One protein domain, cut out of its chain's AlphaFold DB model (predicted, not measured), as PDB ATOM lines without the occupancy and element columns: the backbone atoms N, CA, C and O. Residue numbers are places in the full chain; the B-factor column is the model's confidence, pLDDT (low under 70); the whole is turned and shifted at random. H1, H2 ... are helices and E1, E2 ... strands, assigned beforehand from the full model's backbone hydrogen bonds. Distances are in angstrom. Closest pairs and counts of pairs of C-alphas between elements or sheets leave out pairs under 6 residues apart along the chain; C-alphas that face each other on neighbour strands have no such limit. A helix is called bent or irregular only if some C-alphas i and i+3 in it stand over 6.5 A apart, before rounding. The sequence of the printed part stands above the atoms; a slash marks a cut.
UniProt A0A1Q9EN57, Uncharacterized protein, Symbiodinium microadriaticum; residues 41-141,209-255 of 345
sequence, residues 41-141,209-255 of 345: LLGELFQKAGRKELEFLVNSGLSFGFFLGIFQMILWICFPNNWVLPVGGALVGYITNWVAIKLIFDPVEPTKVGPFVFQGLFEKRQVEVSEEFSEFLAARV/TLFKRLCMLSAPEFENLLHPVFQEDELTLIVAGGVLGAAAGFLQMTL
ATOM      1  N   LEU A  41     -44.973  31.120 -31.608       89.81
ATOM      2  CA  LEU A  41     -44.714  32.406 -32.272       89.81
ATOM      3  C   LEU A  41     -43.226  32.647 -32.536       89.81
ATOM      4  O   LEU A  41     -42.879  33.209 -33.571       89.81
ATOM      5  N   LEU A  42     -42.348  32.234 -31.616       89.19
ATOM      6  CA  LEU A  42     -40.903  32.371 -31.806       89.19
ATOM      7  C   LEU A  42     -40.416  31.470 -32.948       89.19
ATOM      8  O   LEU A  42     -39.671  31.921 -33.815       89.19
ATOM      9  N   GLY A  43     -40.898  30.225 -32.986       89.19
ATOM     10  CA  GLY A  43     -40.589  29.289 -34.067       89.19
ATOM     11  C   GLY A  43     -41.122  29.752 -35.425       89.19
ATOM     12  O   GLY A  43     -40.427  29.644 -36.429       89.19
ATOM     13  N   GLU A  44     -42.329  30.315 -35.474       91.56
ATOM     14  CA  GLU A  44     -42.900  30.879 -36.701       91.56
ATOM     15  C   GLU A  44     -42.148  32.124 -37.183       91.56
ATOM     16  O   GLU A  44     -41.930  32.260 -38.386       91.56
ATOM     17  N   LEU A  45     -41.746  33.018 -36.271       91.56
ATOM     18  CA  LEU A  45     -40.937  34.193 -36.600       91.56
ATOM     19  C   LEU A  45     -39.635  33.763 -37.277       91.56
ATOM     20  O   LEU A  45     -39.297  34.263 -38.347       91.56
ATOM     21  N   PHE A  46     -38.958  32.785 -36.678       87.00
ATOM     22  CA  PHE A  46     -37.732  32.208 -37.205       87.00
ATOM     23  C   PHE A  46     -37.940  31.516 -38.559       87.00
ATOM     24  O   PHE A  46     -37.195  31.762 -39.502       87.00
ATOM     25  N   GLN A  47     -38.980  30.689 -38.698       88.44
ATOM     26  CA  GLN A  47     -39.290  30.004 -39.959       88.44
ATOM     27  C   GLN A  47     -39.726  30.950 -41.076       88.44
ATOM     28  O   GLN A  47     -39.604  30.600 -42.251       88.44
ATOM     29  N   LYS A  48     -40.302  32.105 -40.732       90.31
ATOM     30  CA  LYS A  48     -40.592  33.151 -41.706       90.31
ATOM     31  C   LYS A  48     -39.263  33.790 -42.119       90.31
ATOM     32  O   LYS A  48     -38.790  33.478 -43.204       90.31
ATOM     33  N   ALA A  49     -38.597  34.465 -41.183       88.94
ATOM     34  CA  ALA A  49     -37.376  35.235 -41.413       88.94
ATOM     35  C   ALA A  49     -36.210  34.436 -42.035       88.94
ATOM     36  O   ALA A  49     -35.472  34.973 -42.856       88.94
ATOM     37  N   GLY A  50     -36.030  33.166 -41.656       87.44
ATOM     38  CA  GLY A  50     -34.910  32.318 -42.083       87.44
ATOM     39  C   GLY A  50     -35.243  31.284 -43.156       87.44
ATOM     40  O   GLY A  50     -34.462  30.357 -43.373       87.44
ATOM     41  N   ARG A  51     -36.409  31.371 -43.812       88.38
ATOM     42  CA  ARG A  51     -36.864  30.322 -44.741       88.38
ATOM     43  C   ARG A  51     -35.856  30.020 -45.848       88.38
ATOM     44  O   ARG A  51     -35.580  28.849 -46.108       88.38
ATOM     45  N   LYS A  52     -35.320  31.048 -46.511       87.31
ATOM     46  CA  LYS A  52     -34.433  30.840 -47.666       87.31
ATOM     47  C   LYS A  52     -33.058  30.327 -47.243       87.31
ATOM     48  O   LYS A  52     -32.426  29.588 -47.986       87.31
ATOM     49  N   GLU A  53     -32.611  30.684 -46.051       87.69
ATOM     50  CA  GLU A  53     -31.328  30.317 -45.463       87.69
ATOM     51  C   GLU A  53     -31.348  28.856 -45.031       87.69
ATOM     52  O   GLU A  53     -30.411  28.113 -45.319       87.69
ATOM     53  N   LEU A  54     -32.463  28.405 -44.450       84.38
ATOM     54  CA  LEU A  54     -32.708  26.990 -44.176       84.38
ATOM     55  C   LEU A  54     -32.805  26.174 -45.474       84.38
ATOM     56  O   LEU A  54     -32.229  25.090 -45.565       84.38
ATOM     57  N   GLU A  55     -33.488  26.685 -46.504       84.50
ATOM     58  CA  GLU A  55     -33.539  26.035 -47.821       84.50
ATOM     59  C   GLU A  55     -32.148  25.938 -48.468       84.50
ATOM     60  O   GLU A  55     -31.793  24.896 -49.027       84.50
ATOM     61  N   PHE A  56     -31.335  26.989 -48.350       83.81
ATOM     62  CA  PHE A  56     -29.947  26.991 -48.796       83.81
ATOM     63  C   PHE A  56     -29.098  25.980 -48.019       83.81
ATOM     64  O   PHE A  56     -28.351  25.233 -48.647       83.81
ATOM     65  N   LEU A  57     -29.241  25.894 -46.693       82.19
ATOM     66  CA  LEU A  57     -28.542  24.910 -45.859       82.19
ATOM     67  C   LEU A  57     -28.831  23.485 -46.352       82.19
ATOM     68  O   LEU A  57     -27.908  22.702 -46.582       82.19
ATOM     69  N   VAL A  58     -30.105  23.171 -46.600       82.81
ATOM     70  CA  VAL A  58     -30.528  21.849 -47.086       82.81
ATOM     71  C   VAL A  58     -30.007  21.566 -48.500       82.81
ATOM     72  O   VAL A  58     -29.535  20.459 -48.767       82.81
ATOM     73  N   ASN A  59     -30.070  22.538 -49.415       82.75
ATOM     74  CA  ASN A  59     -29.668  22.334 -50.810       82.75
ATOM     75  C   ASN A  59     -28.139  22.273 -50.982       82.75
ATOM     76  O   ASN A  59     -27.617  21.422 -51.703       82.75
ATOM     77  N   SER A  60     -27.408  23.141 -50.284       82.06
ATOM     78  CA  SER A  60     -25.945  23.191 -50.317       82.06
ATOM     79  C   SER A  60     -25.313  22.021 -49.567       82.06
ATOM     80  O   SER A  60     -24.244  21.552 -49.963       82.06
ATOM     81  N   GLY A  61     -25.988  21.489 -48.540       81.56
ATOM     82  CA  GLY A  61     -25.529  20.322 -47.786       81.56
ATOM     83  C   GLY A  61     -25.264  19.097 -48.664       81.56
ATOM     84  O   GLY A  61     -24.274  18.396 -48.457       81.56
ATOM     85  N   LEU A  62     -26.072  18.881 -49.712       81.62
ATOM     86  CA  LEU A  62     -25.840  17.797 -50.673       81.62
ATOM     87  C   LEU A  62     -24.541  18.003 -51.465       81.62
ATOM     88  O   LEU A  62     -23.779  17.058 -51.658       81.62
ATOM     89  N   SER A  63     -24.279  19.237 -51.905       85.38
ATOM     90  CA  SER A  63     -23.078  19.566 -52.674       85.38
ATOM     91  C   SER A  63     -21.818  19.420 -51.819       85.38
ATOM     92  O   SER A  63     -20.871  18.753 -52.233       85.38
ATOM     93  N   PHE A  64     -21.802  19.989 -50.610       85.62
ATOM     94  CA  PHE A  64     -20.658  19.868 -49.700       85.62
ATOM     95  C   PHE A  64     -20.421  18.419 -49.264       85.62
ATOM     96  O   PHE A  64     -19.284  17.945 -49.312       85.62
ATOM     97  N   GLY A  65     -21.491  17.693 -48.927       84.00
ATOM     98  CA  GLY A  65     -21.414  16.276 -48.579       84.00
ATOM     99  C   GLY A  65     -20.866  15.415 -49.719       84.00
ATOM    100  O   GLY A  65     -20.103  14.486 -49.470       84.00
ATOM    101  N   PHE A  66     -21.177  15.747 -50.977       85.94
ATOM    102  CA  PHE A  66     -20.632  15.048 -52.140       85.94
ATOM    103  C   PHE A  66     -19.116  15.256 -52.296       85.94
ATOM    104  O   PHE A  66     -18.377  14.281 -52.432       85.94
ATOM    105  N   PHE A  67     -18.628  16.500 -52.220       89.25
ATOM    106  CA  PHE A  67     -17.191  16.786 -52.329       89.25
ATOM    107  C   PHE A  67     -16.384  16.189 -51.169       89.25
ATOM    108  O   PHE A  67     -15.332  15.585 -51.392       89.25
ATOM    109  N   LEU A  68     -16.889  16.300 -49.938       86.44
ATOM    110  CA  LEU A  68     -16.241  15.706 -48.769       86.44
ATOM    111  C   LEU A  68     -16.331  14.173 -48.777       86.44
ATOM    112  O   LEU A  68     -15.394  13.506 -48.345       86.44
ATOM    113  N   GLY A  69     -17.394  13.602 -49.346       84.50
ATOM    114  CA  GLY A  69     -17.514  12.166 -49.589       84.50
ATOM    115  C   GLY A  69     -16.489  11.638 -50.599       84.50
ATOM    116  O   GLY A  69     -15.912  10.574 -50.383       84.50
ATOM    117  N   ILE A  70     -16.183  12.390 -51.665       87.06
ATOM    118  CA  ILE A  70     -15.087  12.046 -52.593       87.06
ATOM    119  C   ILE A  70     -13.745  12.061 -51.859       87.06
ATOM    120  O   ILE A  70     -12.940  11.144 -52.019       87.06
ATOM    121  N   PHE A  71     -13.512  13.070 -51.020       86.69
ATOM    122  CA  PHE A  71     -12.303  13.140 -50.205       86.69
ATOM    123  C   PHE A  71     -12.192  11.949 -49.237       86.69
ATOM    124  O   PHE A  71     -11.138  11.319 -49.144       86.69
ATOM    125  N   GLN A  72     -13.298  11.565 -48.592       84.62
ATOM    126  CA  GLN A  72     -13.380  10.358 -47.765       84.62
ATOM    127  C   GLN A  72     -13.081   9.083 -48.567       84.62
ATOM    128  O   GLN A  72     -12.376   8.200 -48.080       84.62
ATOM    129  N   MET A  73     -13.582   8.980 -49.801       82.19
ATOM    130  CA  MET A  73     -13.314   7.839 -50.679       82.19
ATOM    131  C   MET A  73     -11.821   7.736 -51.028       82.19
ATOM    132  O   MET A  73     -11.259   6.643 -50.988       82.19
ATOM    133  N   ILE A  74     -11.157   8.861 -51.309       85.38
ATOM    134  CA  ILE A  74      -9.704   8.901 -51.555       85.38
ATOM    135  C   ILE A  74      -8.936   8.448 -50.305       85.38
ATOM    136  O   ILE A  74      -8.029   7.622 -50.409       85.38
ATOM    137  N   LEU A  75      -9.331   8.922 -49.119       82.50
ATOM    138  CA  LEU A  75      -8.724   8.505 -47.851       82.50
ATOM    139  C   LEU A  75      -8.837   6.995 -47.614       82.50
ATOM    140  O   LEU A  75      -7.872   6.380 -47.162       82.50
ATOM    141  N   TRP A  76      -9.979   6.389 -47.947       79.56
ATOM    142  CA  TRP A  76     -10.169   4.943 -47.828       79.56
ATOM    143  C   TRP A  76      -9.263   4.148 -48.782       79.56
ATOM    144  O   TRP A  76      -8.724   3.118 -48.386       79.56
ATOM    145  N   ILE A  77      -9.034   4.647 -50.005       80.94
ATOM    146  CA  ILE A  77      -8.099   4.029 -50.964       80.94
ATOM    147  C   ILE A  77      -6.661   4.057 -50.420       80.94
ATOM    148  O   ILE A  77      -5.925   3.084 -50.582       80.94
ATOM    149  N   CYS A  78      -6.255   5.146 -49.763       84.69
ATOM    150  CA  CYS A  78      -4.918   5.262 -49.176       84.69
ATOM    151  C   CYS A  78      -4.748   4.435 -47.889       84.69
ATOM    152  O   CYS A  78      -3.669   3.894 -47.654       84.69
ATOM    153  N   PHE A  79      -5.792   4.332 -47.061       78.50
ATOM    154  CA  PHE A  79      -5.767   3.640 -45.769       78.50
ATOM    155  C   PHE A  79      -6.973   2.691 -45.627       78.50
ATOM    156  O   PHE A  79      -7.983   3.057 -45.017       78.50
ATOM    157  N   PRO A  80      -6.881   1.455 -46.151       71.50
ATOM    158  CA  PRO A  80      -7.975   0.491 -46.121       71.50
ATOM    159  C   PRO A  80      -8.099  -0.148 -44.730       71.50
ATOM    160  O   PRO A  80      -7.601  -1.240 -44.467       71.50
ATOM    161  N   ASN A  81      -8.761   0.551 -43.812       77.50
ATOM    162  CA  ASN A  81      -9.118   0.038 -42.491       77.50
ATOM    163  C   ASN A  81     -10.630   0.194 -42.274       77.50
ATOM    164  O   ASN A  81     -11.205   1.245 -42.546       77.50
ATOM    165  N   ASN A  82     -11.286  -0.850 -41.765       76.06
ATOM    166  CA  ASN A  82     -12.742  -0.905 -41.595       76.06
ATOM    167  C   ASN A  82     -13.290   0.212 -40.696       76.06
ATOM    168  O   ASN A  82     -14.397   0.693 -40.918       76.06
ATOM    169  N   TRP A  83     -12.502   0.673 -39.722       79.00
ATOM    170  CA  TRP A  83     -12.880   1.773 -38.827       79.00
ATOM    171  C   TRP A  83     -12.862   3.150 -39.501       79.00
ATOM    172  O   TRP A  83     -13.500   4.080 -39.012       79.00
ATOM    173  N   VAL A  84     -12.182   3.287 -40.642       81.00
ATOM    174  CA  VAL A  84     -12.082   4.555 -41.382       81.00
ATOM    175  C   VAL A  84     -13.433   4.961 -41.967       81.00
ATOM    176  O   VAL A  84     -13.701   6.149 -42.092       81.00
ATOM    177  N   LEU A  85     -14.320   4.007 -42.264       82.25
ATOM    178  CA  LEU A  85     -15.656   4.297 -42.793       82.25
ATOM    179  C   LEU A  85     -16.579   4.972 -41.760       82.25
ATOM    180  O   LEU A  85     -17.031   6.084 -42.037       82.25
ATOM    181  N   PRO A  86     -16.851   4.392 -40.572       87.06
ATOM    182  CA  PRO A  86     -17.688   5.040 -39.563       87.06
ATOM    183  C   PRO A  86     -17.040   6.302 -38.983       87.06
ATOM    184  O   PRO A  86     -17.723   7.310 -38.830       87.06
ATOM    185  N   VAL A  87     -15.729   6.289 -38.708       89.25
ATOM    186  CA  VAL A  87     -15.031   7.466 -38.156       89.25
ATOM    187  C   VAL A  87     -14.917   8.577 -39.199       89.25
ATOM    188  O   VAL A  87     -15.171   9.738 -38.891       89.25
ATOM    189  N   GLY A  88     -14.592   8.233 -40.447       86.50
ATOM    190  CA  GLY A  88     -14.537   9.181 -41.557       86.50
ATOM    191  C   GLY A  88     -15.908   9.762 -41.883       86.50
ATOM    192  O   GLY A  88     -16.020  10.971 -42.046       86.50
ATOM    193  N   GLY A  89     -16.960   8.941 -41.882       87.62
ATOM    194  CA  GLY A  89     -18.336   9.409 -42.044       87.62
ATOM    195  C   GLY A  89     -18.757  10.368 -40.929       87.62
ATOM    196  O   GLY A  89     -19.330  11.418 -41.212       87.62
ATOM    197  N   ALA A  90     -18.415  10.061 -39.673       91.31
ATOM    198  CA  ALA A  90     -18.671  10.948 -38.537       91.31
ATOM    199  C   ALA A  90     -17.943  12.292 -38.679       91.31
ATOM    200  O   ALA A  90     -18.544  13.350 -38.499       91.31
ATOM    201  N   LEU A  91     -16.659  12.248 -39.046       90.94
ATOM    202  CA  LEU A  91     -15.824  13.430 -39.232       90.94
ATOM    203  C   LEU A  91     -16.329  14.296 -40.391       90.94
ATOM    204  O   LEU A  91     -16.446  15.508 -40.247       90.94
ATOM    205  N   VAL A  92     -16.673  13.683 -41.525       89.00
ATOM    206  CA  VAL A  92     -17.241  14.388 -42.679       89.00
ATOM    207  C   VAL A  92     -18.584  15.008 -42.323       89.00
ATOM    208  O   VAL A  92     -18.798  16.175 -42.635       89.00
ATOM    209  N   GLY A  93     -19.471  14.280 -41.638       88.69
ATOM    210  CA  GLY A  93     -20.759  14.811 -41.185       88.69
ATOM    211  C   GLY A  93     -20.596  16.010 -40.249       88.69
ATOM    212  O   GLY A  93     -21.243  17.038 -40.442       88.69
ATOM    213  N   TYR A  94     -19.668  15.908 -39.294       91.56
ATOM    214  CA  TYR A  94     -19.315  16.989 -38.374       91.56
ATOM    215  C   TYR A  94     -18.773  18.220 -39.117       91.56
ATOM    216  O   TYR A  94     -19.300  19.320 -38.956       91.56
ATOM    217  N   ILE A  95     -17.761  18.037 -39.976       90.25
ATOM    218  CA  ILE A  95     -17.122  19.129 -40.726       90.25
ATOM    219  C   ILE A  95     -18.114  19.776 -41.692       90.25
ATOM    220  O   ILE A  95     -18.174  20.998 -41.760       90.25
ATOM    221  N   THR A  96     -18.915  18.987 -42.415       89.19
ATOM    222  CA  THR A  96     -19.899  19.515 -43.377       89.19
ATOM    223  C   THR A  96     -20.893  20.431 -42.678       89.19
ATOM    224  O   THR A  96     -21.152  21.532 -43.157       89.19
ATOM    225  N   ASN A  97     -21.433  19.993 -41.536       88.75
ATOM    226  CA  ASN A  97     -22.419  20.781 -40.817       88.75
ATOM    227  C   ASN A  97     -21.800  22.027 -40.169       88.75
ATOM    228  O   ASN A  97     -22.392  23.102 -40.221       88.75
ATOM    229  N   TRP A  98     -20.586  21.906 -39.624       89.31
ATOM    230  CA  TRP A  98     -19.830  23.043 -39.101       89.31
ATOM    231  C   TRP A  98     -19.547  24.094 -40.187       89.31
ATOM    232  O   TRP A  98     -19.815  25.275 -39.980       89.31
ATOM    233  N   VAL A  99     -19.088  23.674 -41.372       88.62
ATOM    234  CA  VAL A  99     -18.847  24.573 -42.515       88.62
ATOM    235  C   VAL A  99     -20.146  25.220 -42.997       88.62
ATOM    236  O   VAL A  99     -20.153  26.414 -43.282       88.62
ATOM    237  N   ALA A 100     -21.242  24.460 -43.078       86.12
ATOM    238  CA  ALA A 100     -22.529  24.979 -43.535       86.12
ATOM    239  C   ALA A 100     -23.050  26.104 -42.629       86.12
ATOM    240  O   ALA A 100     -23.446  27.147 -43.138       86.12
ATOM    241  N   ILE A 101     -22.996  25.917 -41.306       85.12
ATOM    242  CA  ILE A 101     -23.373  26.957 -40.337       85.12
ATOM    243  C   ILE A 101     -22.433  28.157 -40.456       85.12
ATOM    244  O   ILE A 101     -22.897  29.291 -40.548       85.12
ATOM    245  N   LYS A 102     -21.115  27.918 -40.506       86.00
ATOM    246  CA  LYS A 102     -20.127  29.001 -40.581       86.00
ATOM    247  C   LYS A 102     -20.339  29.875 -41.817       86.00
ATOM    248  O   LYS A 102     -20.228  31.082 -41.719       86.00
ATOM    249  N   LEU A 103     -20.704  29.282 -42.952       84.69
ATOM    250  CA  LEU A 103     -20.971  30.005 -44.198       84.69
ATOM    251  C   LEU A 103     -22.268  30.835 -44.161       84.69
ATOM    252  O   LEU A 103     -22.433  31.749 -44.967       84.69
ATOM    253  N   ILE A 104     -23.201  30.508 -43.265       84.94
ATOM    254  CA  ILE A 104     -24.470  31.229 -43.131       84.94
ATOM    255  C   ILE A 104     -24.287  32.542 -42.362       84.94
ATOM    256  O   ILE A 104     -24.842  33.542 -42.813       84.94
ATOM    257  N   PHE A 105     -23.518  32.532 -41.266       80.56
ATOM    258  CA  PHE A 105     -23.328  33.694 -40.376       80.56
ATOM    259  C   PHE A 105     -22.022  34.460 -40.610       80.56
ATOM    260  O   PHE A 105     -21.980  35.670 -40.426       80.56
ATOM    261  N   ASP A 106     -20.956  33.792 -41.059       81.25
ATOM    262  CA  ASP A 106     -19.655  34.422 -41.277       81.25
ATOM    263  C   ASP A 106     -19.273  34.471 -42.769       81.25
ATOM    264  O   ASP A 106     -19.444  33.485 -43.494       81.25
ATOM    265  N   PRO A 107     -18.657  35.568 -43.249       79.50
ATOM    266  CA  PRO A 107     -18.253  36.758 -42.500       79.50
ATOM    267  C   PRO A 107     -19.379  37.801 -42.400       79.50
ATOM    268  O   PRO A 107     -20.072  38.086 -43.379       79.50
ATOM    269  N   VAL A 108     -19.493  38.400 -41.216       75.94
ATOM    270  CA  VAL A 108     -20.477  39.436 -40.860       75.94
ATOM    271  C   VAL A 108     -20.328  40.679 -41.741       75.94
ATOM    272  O   VAL A 108     -21.285  41.198 -42.319       75.94
ATOM    273  N   GLU A 109     -19.087  41.140 -41.892       77.31
ATOM    274  CA  GLU A 109     -18.733  42.235 -42.786       77.31
ATOM    275  C   GLU A 109     -18.321  41.693 -44.162       77.31
ATOM    276  O   GLU A 109     -17.673  40.643 -44.246       77.31
ATOM    277  N   PRO A 110     -18.649  42.400 -45.260       76.69
ATOM    278  CA  PRO A 110     -18.275  41.982 -46.603       76.69
ATOM    279  C   PRO A 110     -16.750  41.989 -46.752       76.69
ATOM    280  O   PRO A 110     -16.122  43.025 -46.986       76.69
ATOM    281  N   THR A 111     -16.139  40.812 -46.657       76.56
ATOM    282  CA  THR A 111     -14.695  40.662 -46.838       76.56
ATOM    283  C   THR A 111     -14.391  40.459 -48.315       76.56
ATOM    284  O   THR A 111     -14.907  39.561 -48.988       76.56
ATOM    285  N   LYS A 112     -13.549  41.342 -48.855       77.44
ATOM    286  CA  LYS A 112     -13.069  41.255 -50.235       77.44
ATOM    287  C   LYS A 112     -11.863  40.323 -50.255       77.44
ATOM    288  O   LYS A 112     -10.774  40.712 -49.840       77.44
ATOM    289  N   VAL A 113     -12.049  39.101 -50.744       74.75
ATOM    290  CA  VAL A 113     -10.948  38.166 -50.997       74.75
ATOM    291  C   VAL A 113     -10.702  38.155 -52.504       74.75
ATOM    292  O   VAL A 113     -11.311  37.398 -53.261       74.75
ATOM    293  N   GLY A 114      -9.839  39.063 -52.966       78.62
ATOM    294  CA  GLY A 114      -9.581  39.263 -54.396       78.62
ATOM    295  C   GLY A 114     -10.802  39.841 -55.139       78.62
ATOM    296  O   GLY A 114     -11.372  40.822 -54.661       78.62
ATOM    297  N   PRO A 115     -11.217  39.287 -56.301       80.94
ATOM    298  CA  PRO A 115     -12.379  39.773 -57.057       80.94
ATOM    299  C   PRO A 115     -13.736  39.319 -56.485       80.94
ATOM    300  O   PRO A 115     -14.774  39.715 -57.011       80.94
ATOM    301  N   PHE A 116     -13.750  38.489 -55.436       79.25
ATOM    302  CA  PHE A 116     -14.972  37.955 -54.835       79.25
ATOM    303  C   PHE A 116     -15.246  38.608 -53.475       79.25
ATOM    304  O   PHE A 116     -14.339  38.784 -52.659       79.25
ATOM    305  N   VAL A 117     -16.511  38.961 -53.234       77.75
ATOM    306  CA  VAL A 117     -16.990  39.490 -51.950       77.75
ATOM    307  C   VAL A 117     -17.713  38.368 -51.220       77.75
ATOM    308  O   VAL A 117     -18.737  37.881 -51.704       77.75
ATOM    309  N   PHE A 118     -17.168  37.954 -50.080       78.19
ATOM    310  CA  PHE A 118     -17.794  36.973 -49.201       78.19
ATOM    311  C   PHE A 118     -18.529  37.706 -48.087       78.19
ATOM    312  O   PHE A 118     -17.975  38.614 -47.469       78.19
ATOM    313  N   GLN A 119     -19.777  37.316 -47.861       79.94
ATOM    314  CA  GLN A 119     -20.628  37.827 -46.796       79.94
ATOM    315  C   GLN A 119     -21.604  36.723 -46.392       79.94
ATOM    316  O   GLN A 119     -22.045  35.965 -47.268       79.94
ATOM    317  N   GLY A 120     -21.930  36.660 -45.101       82.62
ATOM    318  CA  GLY A 120     -22.991  35.813 -44.569       82.62
ATOM    319  C   GLY A 120     -24.301  35.988 -45.345       82.62
ATOM    320  O   GLY A 120     -24.617  37.055 -45.893       82.62
ATOM    321  N   LEU A 121     -25.042  34.888 -45.486       80.88
ATOM    322  CA  LEU A 121     -26.230  34.856 -46.338       80.88
ATOM    323  C   LEU A 121     -27.371  35.689 -45.736       80.88
ATOM    324  O   LEU A 121     -28.110  36.328 -46.492       80.88
ATOM    325  N   PHE A 122     -27.468  35.719 -44.403       80.88
ATOM    326  CA  PHE A 122     -28.462  36.504 -43.669       80.88
ATOM    327  C   PHE A 122     -28.234  38.009 -43.833       80.88
ATOM    328  O   PHE A 122     -29.161  38.741 -44.178       80.88
ATOM    329  N   GLU A 123     -26.996  38.467 -43.667       80.44
ATOM    330  CA  GLU A 123     -26.608  39.879 -43.745       80.44
ATOM    331  C   GLU A 123     -26.784  40.400 -45.174       80.44
ATOM    332  O   GLU A 123     -27.293  41.499 -45.394       80.44
ATOM    333  N   LYS A 124     -26.470  39.572 -46.178       85.12
ATOM    334  CA  LYS A 124     -26.711  39.909 -47.587       85.12
ATOM    335  C   LYS A 124     -28.198  40.144 -47.895       85.12
ATOM    336  O   LYS A 124     -28.521  40.897 -48.815       85.12
ATOM    337  N   ARG A 125     -29.105  39.501 -47.149       88.19
ATOM    338  CA  ARG A 125     -30.565  39.623 -47.285       88.19
ATOM    339  C   ARG A 125     -31.216  40.450 -46.174       88.19
ATOM    340  O   ARG A 125     -32.440  40.413 -46.054       88.19
ATOM    341  N   GLN A 126     -30.449  41.245 -45.424       89.75
ATOM    342  CA  GLN A 126     -30.933  42.007 -44.266       89.75
ATOM    343  C   GLN A 126     -32.236  42.774 -44.537       89.75
ATOM    344  O   GLN A 126     -33.135  42.746 -43.702       89.75
ATOM    345  N   VAL A 127     -32.378  43.415 -45.703       92.31
ATOM    346  CA  VAL A 127     -33.593  44.170 -46.065       92.31
ATOM    347  C   VAL A 127     -34.824  43.260 -46.137       92.31
ATOM    348  O   VAL A 127     -35.848  43.563 -45.535       92.31
ATOM    349  N   GLU A 128     -34.720  42.122 -46.822       92.12
ATOM    350  CA  GLU A 128     -35.843  41.190 -46.983       92.12
ATOM    351  C   GLU A 128     -36.197  40.513 -45.650       92.12
ATOM    352  O   GLU A 128     -37.368  40.379 -45.300       92.12
ATOM    353  N   VAL A 129     -35.187  40.157 -44.851       92.81
ATOM    354  CA  VAL A 129     -35.392  39.584 -43.512       92.81
ATOM    355  C   VAL A 129     -36.030  40.611 -42.568       92.81
ATOM    356  O   VAL A 129     -36.937  40.273 -41.810       92.81
ATOM    357  N   SER A 130     -35.615  41.878 -42.640       94.00
ATOM    358  CA  SER A 130     -36.185  42.974 -41.845       94.00
ATOM    359  C   SER A 130     -37.654  43.227 -42.182       94.00
ATOM    360  O   SER A 130     -38.452  43.518 -41.286       94.00
ATOM    361  N   GLU A 131     -38.035  43.101 -43.454       95.06
ATOM    362  CA  GLU A 131     -39.426  43.210 -43.902       95.06
ATOM    363  C   GLU A 131     -40.280  42.086 -43.305       95.06
ATOM    364  O   GLU A 131     -41.253  42.358 -42.598       95.06
ATOM    365  N   GLU A 132     -39.870  40.830 -43.481       93.88
ATOM    366  CA  GLU A 132     -40.621  39.685 -42.958       93.88
ATOM    367  C   GLU A 132     -40.722  39.690 -41.423       93.88
ATOM    368  O   GLU A 132     -41.770  39.347 -40.859       93.88
ATOM    369  N   PHE A 133     -39.647  40.101 -40.744       93.31
ATOM    370  CA  PHE A 133     -39.571  40.190 -39.288       93.31
ATOM    371  C   PHE A 133     -40.476  41.300 -38.736       93.31
ATOM    372  O   PHE A 133     -41.245  41.070 -37.798       93.31
ATOM    373  N   SER A 134     -40.424  42.498 -39.326       94.94
ATOM    374  CA  SER A 134     -41.249  43.640 -38.909       94.94
ATOM    375  C   SER A 134     -42.738  43.411 -39.173       94.94
ATOM    376  O   SER A 134     -43.556  43.690 -38.295       94.94
ATOM    377  N   GLU A 135     -43.092  42.827 -40.322       95.19
ATOM    378  CA  GLU A 135     -44.462  42.430 -40.655       95.19
ATOM    379  C   GLU A 135     -44.996  41.413 -39.634       95.19
ATOM    380  O   GLU A 135     -46.098  41.567 -39.102       95.19
ATOM    381  N   PHE A 136     -44.202  40.386 -39.301       94.69
ATOM    382  CA  PHE A 136     -44.605  39.370 -38.329       94.69
ATOM    383  C   PHE A 136     -44.797  39.956 -36.925       94.69
ATOM    384  O   PHE A 136     -45.820  39.698 -36.282       94.69
ATOM    385  N   LEU A 137     -43.836  40.749 -36.438       93.75
ATOM    386  CA  LEU A 137     -43.920  41.354 -35.111       93.75
ATOM    387  C   LEU A 137     -45.087  42.334 -35.000       93.75
ATOM    388  O   LEU A 137     -45.823  42.266 -34.014       93.75
ATOM    389  N   ALA A 138     -45.293  43.203 -35.990       93.94
ATOM    390  CA  ALA A 138     -46.405  44.149 -35.983       93.94
ATOM    391  C   ALA A 138     -47.760  43.423 -36.003       93.94
ATOM    392  O   ALA A 138     -48.640  43.729 -35.199       93.94
ATOM    393  N   ALA A 139     -47.907  42.401 -36.851       91.81
ATOM    394  CA  ALA A 139     -49.173  41.691 -37.014       91.81
ATOM    395  C   ALA A 139     -49.512  40.736 -35.855       91.81
ATOM    396  O   ALA A 139     -50.690  40.512 -35.574       91.81
ATOM    397  N   ARG A 140     -48.512  40.127 -35.197       91.56
ATOM    398  CA  ARG A 140     -48.747  39.060 -34.200       91.56
ATOM    399  C   ARG A 140     -48.308  39.379 -32.782       91.56
ATOM    400  O   ARG A 140     -48.812  38.741 -31.856       91.56
ATOM    401  N   VAL A 141     -47.383  40.314 -32.579       92.75
ATOM    402  CA  VAL A 141     -46.810  40.613 -31.255       92.75
ATOM    403  C   VAL A 141     -47.250  41.983 -30.760       92.75
ATOM    404  O   VAL A 141     -47.794  42.075 -29.659       92.75
ATOM    405  N   THR A 209     -41.933  51.443 -39.100       94.00
ATOM    406  CA  THR A 209     -40.978  51.954 -38.116       94.00
ATOM    407  C   THR A 209     -39.952  50.886 -37.747       94.00
ATOM    408  O   THR A 209     -38.755  51.173 -37.731       94.00
ATOM    409  N   LEU A 210     -40.388  49.649 -37.491       94.56
ATOM    410  CA  LEU A 210     -39.498  48.528 -37.188       94.56
ATOM    411  C   LEU A 210     -38.629  48.163 -38.387       94.56
ATOM    412  O   LEU A 210     -37.423  48.013 -38.220       94.56
ATOM    413  N   PHE A 211     -39.211  48.091 -39.583       95.81
ATOM    414  CA  PHE A 211     -38.483  47.838 -40.823       95.81
ATOM    415  C   PHE A 211     -37.344  48.843 -41.013       95.81
ATOM    416  O   PHE A 211     -36.185  48.456 -41.141       95.81
ATOM    417  N   LYS A 212     -37.651  50.146 -40.942       96.06
ATOM    418  CA  LYS A 212     -36.644  51.209 -41.074       96.06
ATOM    419  C   LYS A 212     -35.547  51.074 -40.023       96.06
ATOM    420  O   LYS A 212     -34.378  51.249 -40.346       96.06
ATOM    421  N   ARG A 213     -35.904  50.771 -38.770       94.62
ATOM    422  CA  ARG A 213     -34.932  50.607 -37.679       94.62
ATOM    423  C   ARG A 213     -34.025  49.399 -37.892       94.62
ATOM    424  O   ARG A 213     -32.825  49.554 -37.722       94.62
ATOM    425  N   LEU A 214     -34.568  48.260 -38.315       92.94
ATOM    426  CA  LEU A 214     -33.797  47.045 -38.596       92.94
ATOM    427  C   LEU A 214     -32.857  47.212 -39.799       92.94
ATOM    428  O   LEU A 214     -31.719  46.754 -39.753       92.94
ATOM    429  N   CYS A 215     -33.288  47.939 -40.834       91.81
ATOM    430  CA  CYS A 215     -32.450  48.272 -41.991       91.81
ATOM    431  C   CYS A 215     -31.342  49.291 -41.679       91.81
ATOM    432  O   CYS A 215     -30.378  49.386 -42.432       91.81
ATOM    433  N   MET A 216     -31.482  50.079 -40.609       93.44
ATOM    434  CA  MET A 216     -30.457  51.035 -40.168       93.44
ATOM    435  C   MET A 216     -29.397  50.404 -39.257       93.44
ATOM    436  O   MET A 216     -28.399  51.064 -38.971       93.44
ATOM    437  N   LEU A 217     -29.607  49.171 -38.784       91.88
ATOM    438  CA  LEU A 217     -28.617  48.465 -37.974       91.88
ATOM    439  C   LEU A 217     -27.405  48.093 -38.823       91.88
ATOM    440  O   LEU A 217     -27.539  47.662 -39.971       91.88
ATOM    441  N   SER A 218     -26.224  48.220 -38.227       90.44
ATOM    442  CA  SER A 218     -25.002  47.687 -38.819       90.44
ATOM    443  C   SER A 218     -25.058  46.155 -38.889       90.44
ATOM    444  O   SER A 218     -25.773  45.514 -38.116       90.44
ATOM    445  N   ALA A 219     -24.290  45.553 -39.803       86.75
ATOM    446  CA  ALA A 219     -24.208  44.097 -39.949       86.75
ATOM    447  C   ALA A 219     -23.977  43.344 -38.614       86.75
ATOM    448  O   ALA A 219     -24.759  42.437 -38.331       86.75
ATOM    449  N   PRO A 220     -23.020  43.739 -37.741       88.00
ATOM    450  CA  PRO A 220     -22.826  43.052 -36.462       88.00
ATOM    451  C   PRO A 220     -23.989  43.253 -35.483       88.00
ATOM    452  O   PRO A 220     -24.295  42.366 -34.692       88.00
ATOM    453  N   GLU A 221     -24.670  44.399 -35.493       90.38
ATOM    454  CA  GLU A 221     -25.840  44.602 -34.629       90.38
ATOM    455  C   GLU A 221     -27.018  43.732 -35.065       90.38
ATOM    456  O   GLU A 221     -27.719  43.184 -34.218       90.38
ATOM    457  N   PHE A 222     -27.227  43.595 -36.377       89.19
ATOM    458  CA  PHE A 222     -28.268  42.741 -36.934       89.19
ATOM    459  C   PHE A 222     -27.995  41.259 -36.656       89.19
ATOM    460  O   PHE A 222     -28.891  40.547 -36.197       89.19
ATOM    461  N   GLU A 223     -26.755  40.813 -36.848       86.06
ATOM    462  CA  GLU A 223     -26.322  39.459 -36.499       86.06
ATOM    463  C   GLU A 223     -26.586  39.168 -35.016       86.06
ATOM    464  O   GLU A 223     -27.203  38.159 -34.688       86.06
ATOM    465  N   ASN A 224     -26.227  40.084 -34.109       88.38
ATOM    466  CA  ASN A 224     -26.460  39.927 -32.669       88.38
ATOM    467  C   ASN A 224     -27.949  39.771 -32.286       88.38
ATOM    468  O   ASN A 224     -28.241  39.305 -31.184       88.38
ATOM    469  N   LEU A 225     -28.900  40.131 -33.159       86.25
ATOM    470  CA  LEU A 225     -30.328  39.859 -32.944       86.25
ATOM    471  C   LEU A 225     -30.720  38.424 -33.307       86.25
ATOM    472  O   LEU A 225     -31.622  37.861 -32.685       86.25
ATOM    473  N   LEU A 226     -30.081  37.849 -34.325       82.88
ATOM    474  CA  LEU A 226     -30.425  36.538 -34.870       82.88
ATOM    475  C   LEU A 226     -29.559  35.433 -34.270       82.88
ATOM    476  O   LEU A 226     -30.082  34.404 -33.846       82.88
ATOM    477  N   HIS A 227     -28.250  35.655 -34.199       83.50
ATOM    478  CA  HIS A 227     -27.253  34.666 -33.821       83.50
ATOM    479  C   HIS A 227     -27.532  34.004 -32.464       83.50
ATOM    480  O   HIS A 227     -27.497  32.779 -32.429       83.50
ATOM    481  N   PRO A 228     -27.951  34.703 -31.385       84.88
ATOM    482  CA  PRO A 228     -28.277  34.042 -30.117       84.88
ATOM    483  C   PRO A 228     -29.380  32.983 -30.228       84.88
ATOM    484  O   PRO A 228     -29.398  32.024 -29.465       84.88
ATOM    485  N   VAL A 229     -30.313  33.145 -31.173       81.00
ATOM    486  CA  VAL A 229     -31.382  32.164 -31.408       81.00
ATOM    487  C   VAL A 229     -30.846  30.930 -32.135       81.00
ATOM    488  O   VAL A 229     -31.332  29.832 -31.894       81.00
ATOM    489  N   PHE A 230     -29.842  31.093 -32.999       77.25
ATOM    490  CA  PHE A 230     -29.214  29.988 -33.723       77.25
ATOM    491  C   PHE A 230     -28.139  29.272 -32.905       77.25
ATOM    492  O   PHE A 230     -28.078  28.048 -32.967       77.25
ATOM    493  N   GLN A 231     -27.342  30.001 -32.116       82.69
ATOM    494  CA  GLN A 231     -26.232  29.481 -31.307       82.69
ATOM    495  C   GLN A 231     -26.633  28.280 -30.446       82.69
ATOM    496  O   GLN A 231     -25.888  27.304 -30.355       82.69
ATOM    497  N   GLU A 232     -27.824  28.330 -29.848       83.81
ATOM    498  CA  GLU A 232     -28.352  27.248 -29.010       83.81
ATOM    499  C   GLU A 232     -28.584  25.947 -29.805       83.81
ATOM    500  O   GLU A 232     -28.403  24.843 -29.285       83.81
ATOM    501  N   ASP A 233     -28.921  26.062 -31.091       85.81
ATOM    502  CA  ASP A 233     -29.203  24.933 -31.981       85.81
ATOM    503  C   ASP A 233     -27.977  24.487 -32.806       85.81
ATOM    504  O   ASP A 233     -27.964  23.370 -33.336       85.81
ATOM    505  N   GLU A 234     -26.915  25.300 -32.887       88.06
ATOM    506  CA  GLU A 234     -25.704  25.011 -33.673       88.06
ATOM    507  C   GLU A 234     -25.031  23.701 -33.252       88.06
ATOM    508  O   GLU A 234     -24.746  22.839 -34.091       88.06
ATOM    509  N   LEU A 235     -24.807  23.513 -31.946       88.69
ATOM    510  CA  LEU A 235     -24.160  22.305 -31.427       88.69
ATOM    511  C   LEU A 235     -25.006  21.065 -31.710       88.69
ATOM    512  O   LEU A 235     -24.477  20.041 -32.147       88.69
ATOM    513  N   THR A 236     -26.320  21.159 -31.498       89.06
ATOM    514  CA  THR A 236     -27.247  20.056 -31.764       89.06
ATOM    515  C   THR A 236     -27.205  19.657 -33.238       89.06
ATOM    516  O   THR A 236     -27.139  18.464 -33.543       89.06
ATOM    517  N   LEU A 237     -27.162  20.628 -34.156       87.25
ATOM    518  CA  LEU A 237     -27.070  20.363 -35.591       87.25
ATOM    519  C   LEU A 237     -25.733  19.695 -35.962       87.25
ATOM    520  O   LEU A 237     -25.719  18.716 -36.712       87.25
ATOM    521  N   ILE A 238     -24.613  20.170 -35.405       89.44
ATOM    522  CA  ILE A 238     -23.272  19.619 -35.668       89.44
ATOM    523  C   ILE A 238     -23.162  18.177 -35.158       89.44
ATOM    524  O   ILE A 238     -22.680  17.293 -35.874       89.44
ATOM    525  N   VAL A 239     -23.646  17.918 -33.942       92.00
ATOM    526  CA  VAL A 239     -23.665  16.575 -33.350       92.00
ATOM    527  C   VAL A 239     -24.583  15.649 -34.145       92.00
ATOM    528  O   VAL A 239     -24.182  14.527 -34.457       92.00
ATOM    529  N   ALA A 240     -25.775  16.108 -34.531       90.25
ATOM    530  CA  ALA A 240     -26.688  15.328 -35.362       90.25
ATOM    531  C   ALA A 240     -26.046  14.954 -36.708       90.25
ATOM    532  O   ALA A 240     -26.121  13.795 -37.116       90.25
ATOM    533  N   GLY A 241     -25.350  15.895 -37.357       88.31
ATOM    534  CA  GLY A 241     -24.593  15.642 -38.584       88.31
ATOM    535  C   GLY A 241     -23.510  14.575 -38.403       88.31
ATOM    536  O   GLY A 241     -23.421  13.645 -39.206       88.31
ATOM    537  N   GLY A 242     -22.734  14.650 -37.318       91.06
ATOM    538  CA  GLY A 242     -21.719  13.648 -36.988       91.06
ATOM    539  C   GLY A 242     -22.305  12.261 -36.700       91.06
ATOM    540  O   GLY A 242     -21.807  11.262 -37.214       91.06
ATOM    541  N   VAL A 243     -23.397  12.180 -35.936       93.50
ATOM    542  CA  VAL A 243     -24.080  10.911 -35.627       93.50
ATOM    543  C   VAL A 243     -24.668  10.276 -36.888       93.50
ATOM    544  O   VAL A 243     -24.491   9.079 -37.112       93.50
ATOM    545  N   LEU A 244     -25.326  11.066 -37.740       89.62
ATOM    546  CA  LEU A 244     -25.858  10.590 -39.018       89.62
ATOM    547  C   LEU A 244     -24.736  10.138 -39.960       89.62
ATOM    548  O   LEU A 244     -24.868   9.101 -40.610       89.62
ATOM    549  N   GLY A 245     -23.615  10.861 -39.989       89.69
ATOM    550  CA  GLY A 245     -22.420  10.480 -40.740       89.69
ATOM    551  C   GLY A 245     -21.793   9.174 -40.241       89.69
ATOM    552  O   GLY A 245     -21.463   8.299 -41.044       89.69
ATOM    553  N   ALA A 246     -21.700   8.989 -38.922       90.06
ATOM    554  CA  ALA A 246     -21.226   7.750 -38.306       90.06
ATOM    555  C   ALA A 246     -22.144   6.569 -38.641       90.06
ATOM    556  O   ALA A 246     -21.672   5.494 -39.010       90.06
ATOM    557  N   ALA A 247     -23.461   6.777 -38.554       90.25
ATOM    558  CA  ALA A 247     -24.462   5.777 -38.899       90.25
ATOM    559  C   ALA A 247     -24.386   5.394 -40.384       90.25
ATOM    560  O   ALA A 247     -24.424   4.210 -40.710       90.25
ATOM    561  N   ALA A 248     -24.214   6.372 -41.278       86.25
ATOM    562  CA  ALA A 248     -24.007   6.127 -42.701       86.25
ATOM    563  C   ALA A 248     -22.708   5.348 -42.966       86.25
ATOM    564  O   ALA A 248     -22.724   4.385 -43.727       86.25
ATOM    565  N   GLY A 249     -21.607   5.700 -42.298       86.12
ATOM    566  CA  GLY A 249     -20.335   4.984 -42.411       86.12
ATOM    567  C   GLY A 249     -20.385   3.561 -41.839       86.12
ATOM    568  O   GLY A 249     -19.828   2.636 -42.424       86.12
ATOM    569  N   PHE A 250     -21.113   3.342 -40.741       87.12
ATOM    570  CA  PHE A 250     -21.367   2.007 -40.190       87.12
ATOM    571  C   PHE A 250     -22.247   1.166 -41.126       87.12
ATOM    572  O   PHE A 250     -21.997  -0.022 -41.347       87.12
ATOM    573  N   LEU A 251     -23.257   1.790 -41.732       85.44
ATOM    574  CA  LEU A 251     -24.098   1.166 -42.745       85.44
ATOM    575  C   LEU A 251     -23.272   0.789 -43.987       85.44
ATOM    576  O   LEU A 251     -23.411  -0.315 -44.500       85.44
ATOM    577  N   GLN A 252     -22.354   1.654 -44.424       81.38
ATOM    578  CA  GLN A 252     -21.398   1.364 -45.498       81.38
ATOM    579  C   GLN A 252     -20.419   0.245 -45.132       81.38
ATOM    580  O   GLN A 252     -20.090  -0.562 -45.990       81.38
ATOM    581  N   MET A 253     -19.971   0.163 -43.877       80.56
ATOM    582  CA  MET A 253     -19.105  -0.921 -43.401       80.56
ATOM    583  C   MET A 253     -19.836  -2.271 -43.395       80.56
ATOM    584  O   MET A 253     -19.264  -3.279 -43.797       80.56
ATOM    585  N   THR A 254     -21.097  -2.302 -42.955       77.94
ATOM    586  CA  THR A 254     -21.900  -3.537 -42.872       77.94
ATOM    587  C   THR A 254     -22.446  -4.000 -44.226       77.94
ATOM    588  O   THR A 254     -22.558  -5.201 -44.450       77.94
ATOM    589  N   LEU A 255     -22.756  -3.073 -45.138       74.31
ATOM    590  CA  LEU A 255     -23.206  -3.362 -46.511       74.31
ATOM    591  C   LEU A 255     -22.065  -3.361 -47.551       74.31
ATOM    592  O   LEU A 255     -22.324  -3.557 -48.739       74.31
TER     593      LEU A 255
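Overview. This is residues 41 to 141 and 209 to 255 of the 345 residues of an uncharacterized protein of Symbiodinium microadriaticum (UniProt A0A1Q9EN57). A long helical hairpin, H2 and H3, has one arm of a bent helix, H7b, packed along H3; these three make the long end of a flat, loose body. At the other end H1, H5 and H6 form a short row, with the arm H7a beside the place where the two ends join, and the small strand hairpin E1 and E2 juts out to one side. You have 148 residues, mostly helix, with seven named helices and two named strands in the order H1, H2, H3, E1, E2, H4, H5, H6, H7; the sheet, E1 - E2, is antiparallel. The radius of gyration of the C-alphas is 18.8 A, and the spans are 61 by 40 by 20 A.

Along the chain. Find C-alpha 41 at (-44.714, 32.406, -32.272), where H1 begins and runs to residue 49. H2, residues 51 to 78, covers 40.8 A with a kink of 26 degrees near residue 64. H3, residues 84 to 105, covers 31.3 A from C-alpha 84 at (-12.082, 4.555, -41.382). Next come E1, 111 to 113, E2, 116 to 118, H4, 121 to 124, H5, 126 to 140, 20.7 A long, and H6, 209 to 215. H7, residues 219 to 255, was assigned as one helix by its hydrogen bonds but is bent, with C-alphas 232 and 235 6.9 A apart. Its arm H7a, 219 to 232, is irregular, with C-alphas 225 and 228 6.8 A apart; H7b, 235 to 255, covers 29.8 A and ends at C-alpha 255, (-23.206, -3.362, -46.511).

Arrangement. Start at the hub, H3. It touches H7b, closest at the C-alphas of Pro 86 and Gly 249, 3.9 A, at a shallow tilt of 30 degrees, opposite ways. Its hairpin partner H2 touches it, closest at Leu 68 and Val 92, 6.3 A between C-alphas, opposite ways at 33 degrees, only just shallow. H2 and H7b are apart. With residues 103 to 105 alone H3 touches H4, where the C-alphas of Ile 104 and Leu 121 are 5.2 A apart. Farther out H5 touches H1, closest C-alphas Ala 49 and Val 129, 5.2 A, and H6, closest C-alphas Ser 134 and Phe 211, 5.4 A. In the hairpin E1 and E2, N 111 and O 118 are within hydrogen-bond range at 3.0 A. Every O i to N i+4 pair is within range in H1, H3, H5, H6 and H7b, against 22 of 24 in H2 and 7 of 10 in H7a; H4 is too short for such a pair.

Size, cuts and confidence. The C-alphas farthest apart, Pro 80 and Thr 209, are 61.7 A apart. Residues 142 to 208 are not printed, and C-alphas 141 and 209 across this cut are 14.5 A apart. The links printed whole are tight. Mean pLDDT of the printed part is 86.3, and no printed residue is under 70.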